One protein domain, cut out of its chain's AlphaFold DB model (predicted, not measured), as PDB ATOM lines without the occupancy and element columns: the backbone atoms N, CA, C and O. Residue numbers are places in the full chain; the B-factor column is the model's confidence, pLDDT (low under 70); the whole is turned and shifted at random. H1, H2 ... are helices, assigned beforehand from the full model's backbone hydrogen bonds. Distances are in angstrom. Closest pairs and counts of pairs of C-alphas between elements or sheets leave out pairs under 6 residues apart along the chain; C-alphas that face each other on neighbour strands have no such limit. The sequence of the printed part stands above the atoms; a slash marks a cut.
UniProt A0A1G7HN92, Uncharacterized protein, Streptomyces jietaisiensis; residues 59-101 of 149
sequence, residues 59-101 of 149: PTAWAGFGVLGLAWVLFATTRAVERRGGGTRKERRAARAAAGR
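Overview. This is residues 59 to 101 of the 149 residues of an uncharacterized protein of Streptomyces jietaisiensis (UniProt A0A1G7HN92). A long helix, H1, and a much shorter one, H2, make an open, uneven V, with the tight link at its corner and no contact between the two arms. The printed part has 43 residues with two named helices, H1 then H2, and no named strand; the class is all helix. The whole is extended, with a radius of gyration of the C-alphas of 15.5 A, and flat, spanning 46 by 25 by 5 A.

Arrangement. H1, residues 59 to 85, is the longest helix. A tight link of 3 residues joins it to H2, residues 89 to 99. H1 and H2 are apart, with no C-alpha of the one within 8 A of the other. In both helices every O i to N i+4 pair is within hydrogen-bond range.

Along the chain. H1 measures 37.7 A, from C-alpha 59 at (29.341, 14.106, -15.762) to C-alpha 85 at (27.185, 51.150, -8.849). H2 measures 15.9 A and ends at C-alpha 99, (27.848, 44.256, 10.429).

Size, cuts and confidence. The two C-alphas farthest apart, those of Pro 59 and Lys 90, are 45.7 A apart. Residues 59 to 101 stand free. The printed part has no cut. Its mean pLDDT is 70.7; residues 59 to 62 and 83 to 101 are under 70.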
ATOM      1  N   PRO A  59      29.573  12.730 -15.303       59.72
ATOM      2  CA  PRO A  59      29.341  14.106 -15.762       59.72
ATOM      3  C   PRO A  59      28.543  14.930 -14.742       59.72
ATOM      4  O   PRO A  59      28.682  16.146 -14.660       59.72
ATOM      5  N   THR A  60      27.739  14.256 -13.922       58.59
ATOM      6  CA  THR A  60      26.954  14.819 -12.820       58.59
ATOM      7  C   THR A  60      27.812  15.390 -11.685       58.59
ATOM      8  O   THR A  60      27.430  16.403 -11.101       58.59
ATOM      9  N   ALA A  61      28.995  14.830 -11.401       64.81
ATOM     10  CA  ALA A  61      29.925  15.408 -10.422       64.81
ATOM     11  C   ALA A  61      30.528  16.725 -10.942       64.81
ATOM     12  O   ALA A  61      30.590  17.726 -10.225       64.81
ATOM     13  N   TRP A  62      30.877  16.755 -12.229       64.81
ATOM     14  CA  TRP A  62      31.318  17.964 -12.926       64.81
ATOM     15  C   TRP A  62      30.205  18.994 -13.095       64.81
ATOM     16  O   TRP A  62      30.480  20.190 -13.048       64.81
ATOM     17  N   ALA A  63      28.950  18.560 -13.215       72.94
ATOM     18  CA  ALA A  63      27.801  19.456 -13.225       72.94
ATOM     19  C   ALA A  63      27.693  20.231 -11.904       72.94
ATOM     20  O   ALA A  63      27.440  21.431 -11.933       72.94
ATOM     21  N   GLY A  64      27.980  19.599 -10.760       71.12
ATOM     22  CA  GLY A  64      28.063  20.283  -9.465       71.12
ATOM     23  C   GLY A  64      29.133  21.380  -9.443       71.12
ATOM     24  O   GLY A  64      28.846  22.513  -9.055       71.12
ATOM     25  N   PHE A  65      30.343  21.090  -9.936       76.56
ATOM     26  CA  PHE A  65      31.406  22.097 -10.073       76.56
ATOM     27  C   PHE A  65      31.073  23.181 -11.105       76.56
ATOM     28  O   PHE A  65      31.399  24.346 -10.888       76.56
ATOM     29  N   GLY A  66      30.386  22.830 -12.192       84.62
ATOM     30  CA  GLY A  66      29.887  23.773 -13.191       84.62
ATOM     31  C   GLY A  66      28.839  24.723 -12.610       84.62
ATOM     32  O   GLY A  66      28.922  25.929 -12.828       84.62
ATOM     33  N   VAL A  67      27.908  24.208 -11.804       88.00
ATOM     34  CA  VAL A  67      26.894  25.007 -11.099       88.00
ATOM     35  C   VAL A  67      27.533  25.874 -10.014       88.00
ATOM     36  O   VAL A  67      27.210  27.057  -9.937       88.00
ATOM     37  N   LEU A  68      28.480  25.352  -9.222       84.06
ATOM     38  CA  LEU A  68      29.239  26.165  -8.258       84.06
ATOM     39  C   LEU A  68      30.056  27.260  -8.957       84.06
ATOM     40  O   LEU A  68      30.084  28.395  -8.487       84.06
ATOM     41  N   GLY A  69      30.695  26.939 -10.082       90.19
ATOM     42  CA  GLY A  69      31.438  27.896 -10.898       90.19
ATOM     43  C   GLY A  69      30.529  28.979 -11.472       90.19
ATOM     44  O   GLY A  69      30.840  30.163 -11.363       90.19
ATOM     45  N   LEU A  70      29.366  28.601 -12.005       91.25
ATOM     46  CA  LEU A  70      28.360  29.537 -12.503       91.25
ATOM     47  C   LEU A  70      27.815  30.430 -11.382       91.25
ATOM     48  O   LEU A  70      27.724  31.643 -11.557       91.25
ATOM     49  N   ALA A  71      27.506  29.856 -10.218       86.31
ATOM     50  CA  ALA A  71      27.075  30.602  -9.039       86.31
ATOM     51  C   ALA A  71      28.152  31.593  -8.576       86.31
ATOM     52  O   ALA A  71      27.848  32.747  -8.269       86.31
ATOM     53  N   TRP A  72      29.420  31.178  -8.584       92.81
ATOM     54  CA  TRP A  72      30.543  32.054  -8.269       92.81
ATOM     55  C   TRP A  72      30.692  33.186  -9.289       92.81
ATOM     56  O   TRP A  72      30.868  34.332  -8.886       92.81
ATOM     57  N   VAL A  73      30.557  32.906 -10.590       93.75
ATOM     58  CA  VAL A  73      30.587  33.929 -11.649       93.75
ATOM     59  C   VAL A  73      29.428  34.907 -11.497       93.75
ATOM     60  O   VAL A  73      29.649  36.114 -11.571       93.75
ATOM     61  N   LEU A  74      28.212  34.426 -11.235       90.25
ATOM     62  CA  LEU A  74      27.049  35.271 -10.954       90.25
ATOM     63  C   LEU A  74      27.326  36.176  -9.752       90.25
ATOM     64  O   LEU A  74      27.169  37.389  -9.852       90.25
ATOM     65  N   PHE A  75      27.831  35.617  -8.651       83.75
ATOM     66  CA  PHE A  75      28.177  36.390  -7.461       83.75
ATOM     67  C   PHE A  75      29.292  37.405  -7.729       83.75
ATOM     68  O   PHE A  75      29.189  38.558  -7.317       83.75
ATOM     69  N   ALA A  76      30.341  37.012  -8.449       89.81
ATOM     70  CA  ALA A  76      31.442  37.889  -8.828       89.81
ATOM     71  C   ALA A  76      30.974  39.011  -9.762       89.81
ATOM     72  O   ALA A  76      31.415  40.149  -9.614       89.81
ATOM     73  N   THR A  77      30.047  38.716 -10.674       87.75
ATOM     74  CA  THR A  77      29.459  39.685 -11.604       87.75
ATOM     75  C   THR A  77      28.567  40.666 -10.858       87.75
ATOM     76  O   THR A  77      28.771  41.870 -10.987       87.75
ATOM     77  N   THR A  78      27.666  40.190  -9.994       83.00
ATOM     78  CA  THR A  78      26.855  41.053  -9.120       83.00
ATOM     79  C   THR A  78      27.749  41.910  -8.232       83.00
ATOM     80  O   THR A  78      27.578  43.122  -8.184       83.00
ATOM     81  N   ARG A  79      28.792  41.336  -7.622       78.06
ATOM     82  CA  ARG A  79      29.792  42.083  -6.842       78.06
ATOM     83  C   ARG A  79      30.566  43.099  -7.679       78.06
ATOM     84  O   ARG A  79      30.921  44.157  -7.164       78.06
ATOM     85  N   ALA A  80      30.871  42.803  -8.938       79.50
ATOM     86  CA  ALA A  80      31.547  43.728  -9.842       79.50
ATOM     87  C   ALA A  80      30.620  44.881 -10.257       79.50
ATOM     88  O   ALA A  80      31.060  46.030 -10.300       79.50
ATOM     89  N   VAL A  81      29.338  44.592 -10.491       79.44
ATOM     90  CA  VAL A  81      28.291  45.582 -10.772       79.44
ATOM     91  C   VAL A  81      28.029  46.450  -9.538       79.44
ATOM     92  O   VAL A  81      28.056  47.670  -9.654       79.44
ATOM     93  N   GLU A  82      27.907  45.868  -8.344       73.25
ATOM     94  CA  GLU A  82      27.808  46.590  -7.066       73.25
ATOM     95  C   GLU A  82      29.042  47.450  -6.793       73.25
ATOM     96  O   GLU A  82      28.924  48.562  -6.294       73.25
ATOM     97  N   ARG A  83      30.250  46.988  -7.129       63.91
ATOM     98  CA  ARG A  83      31.457  47.821  -7.002       63.91
ATOM     99  C   ARG A  83      31.464  48.991  -7.985       63.91
ATOM    100  O   ARG A  83      32.075  50.011  -7.674       63.91
ATOM    101  N   ARG A  84      30.803  48.853  -9.138       59.47
ATOM    102  CA  ARG A  84      30.642  49.921 -10.137       59.47
ATOM    103  C   ARG A  84      29.466  50.862  -9.821       59.47
ATOM    104  O   ARG A  84      29.570  52.041 -10.132       59.47
ATOM    105  N   GLY A  85      28.395  50.378  -9.185       59.50
ATOM    106  CA  GLY A  85      27.185  51.150  -8.849       59.50
ATOM    107  C   GLY A  85      27.104  51.663  -7.400       59.50
ATOM    108  O   GLY A  85      26.529  52.715  -7.144       59.50
ATOM    109  N   GLY A  86      27.740  50.985  -6.444       54.03
ATOM    110  CA  GLY A  86      27.744  51.275  -4.999       54.03
ATOM    111  C   GLY A  86      28.747  52.354  -4.580       54.03
ATOM    112  O   GLY A  86      29.353  52.294  -3.504       54.03
ATOM    113  N   GLY A  87      28.958  53.340  -5.452       56.31
ATOM    114  CA  GLY A  87      29.846  54.483  -5.247       56.31
ATOM    115  C   GLY A  87      29.263  55.588  -4.365       56.31
ATOM    116  O   GLY A  87      29.893  56.633  -4.228       56.31
ATOM    117  N   THR A  88      28.094  55.407  -3.741       60.53
ATOM    118  CA  THR A  88      27.592  56.395  -2.779       60.53
ATOM    119  C   THR A  88      27.950  55.965  -1.357       60.53
ATOM    120  O   THR A  88      27.566  54.915  -0.847       60.53
ATOM    121  N   ARG A  89      28.729  56.819  -0.686       58.75
ATOM    122  CA  ARG A  89      29.237  56.708   0.698       58.75
ATOM    123  C   ARG A  89      28.204  56.220   1.739       58.75
ATOM    124  O   ARG A  89      28.593  55.746   2.806       58.75
ATOM    125  N   LYS A  90      26.908  56.325   1.437       55.72
ATOM    126  CA  LYS A  90      25.766  55.969   2.287       55.72
ATOM    127  C   LYS A  90      25.582  54.453   2.438       55.72
ATOM    128  O   LYS A  90      25.321  53.983   3.542       55.72
ATOM    129  N   GLU A  91      25.830  53.685   1.385       58.81
ATOM    130  CA  GLU A  91      25.599  52.234   1.360       58.81
ATOM    131  C   GLU A  91      26.736  51.459   2.045       58.81
ATOM    132  O   GLU A  91      26.501  50.549   2.838       58.81
ATOM    133  N   ARG A  92      27.981  51.947   1.913       60.62
ATOM    134  CA  ARG A  92      29.121  51.513   2.749       60.62
ATOM    135  C   ARG A  92      28.898  51.762   4.242       60.62
ATOM    136  O   ARG A  92      29.436  51.025   5.068       60.62
ATOM    137  N   ARG A  93      28.139  52.804   4.593       59.44
ATOM    138  CA  ARG A  93      27.791  53.123   5.984       59.44
ATOM    139  C   ARG A  93      26.667  52.216   6.492       59.44
ATOM    140  O   ARG A  93      26.733  51.799   7.641       59.44
ATOM    141  N   ALA A  94      25.716  51.844   5.634       61.47
ATOM    142  CA  ALA A  94      24.655  50.884   5.943       61.47
ATOM    143  C   ALA A  94      25.183  49.446   6.099       61.47
ATOM    144  O   ALA A  94      24.851  48.788   7.078       61.47
ATOM    145  N   ALA A  95      26.090  48.992   5.227       59.78
ATOM    146  CA  ALA A  95      26.728  47.678   5.349       59.78
ATOM    147  C   ALA A  95      27.625  47.568   6.598       59.78
ATOM    148  O   ALA A  95      27.642  46.536   7.265       59.78
ATOM    149  N   ARG A  96      28.325  48.652   6.973       60.72
ATOM    150  CA  ARG A  96      29.052  48.732   8.257       60.72
ATOM    151  C   ARG A  96      28.116  48.788   9.466       60.72
ATOM    152  O   ARG A  96      28.465  48.253  10.508       60.72
ATOM    153  N   ALA A  97      26.948  49.416   9.338       61.59
ATOM    154  CA  ALA A  97      25.946  49.459  10.401       61.59
ATOM    155  C   ALA A  97      25.215  48.117  10.580       61.59
ATOM    156  O   ALA A  97      24.853  47.792  11.702       61.59
ATOM    157  N   ALA A  98      25.031  47.332   9.513       58.69
ATOM    158  CA  ALA A  98      24.496  45.972   9.583       58.69
ATOM    159  C   ALA A  98      25.506  45.010  10.233       58.69
ATOM    160  O   ALA A  98      25.177  44.354  11.215       58.69
ATOM    161  N   ALA A  99      26.775  45.037   9.800       58.03
ATOM    162  CA  ALA A  99      27.848  44.256  10.429       58.03
ATOM    163  C   ALA A  99      28.138  44.664  11.892       58.03
ATOM    164  O   ALA A  99      28.654  43.864  12.663       58.03
ATOM    165  N   GLY A 100      27.818  45.905  12.277       55.75
ATOM    166  CA  GLY A 100      27.927  46.389  13.656       55.75
ATOM    167  C   GLY A 100      26.687  46.144  14.524       55.75
ATOM    168  O   GLY A 100      26.773  46.335  15.733       55.75
ATOM    169  N   ARG A 101      25.545  45.745  13.943       52.03
ATOM    170  CA  ARG A 101      24.300  45.458  14.683       52.03
ATOM    171  C   ARG A 101      24.129  43.983  15.035       52.03
ATOM    172  O   ARG A 101      23.568  43.712  16.086       52.03
TER     173      ARG A 101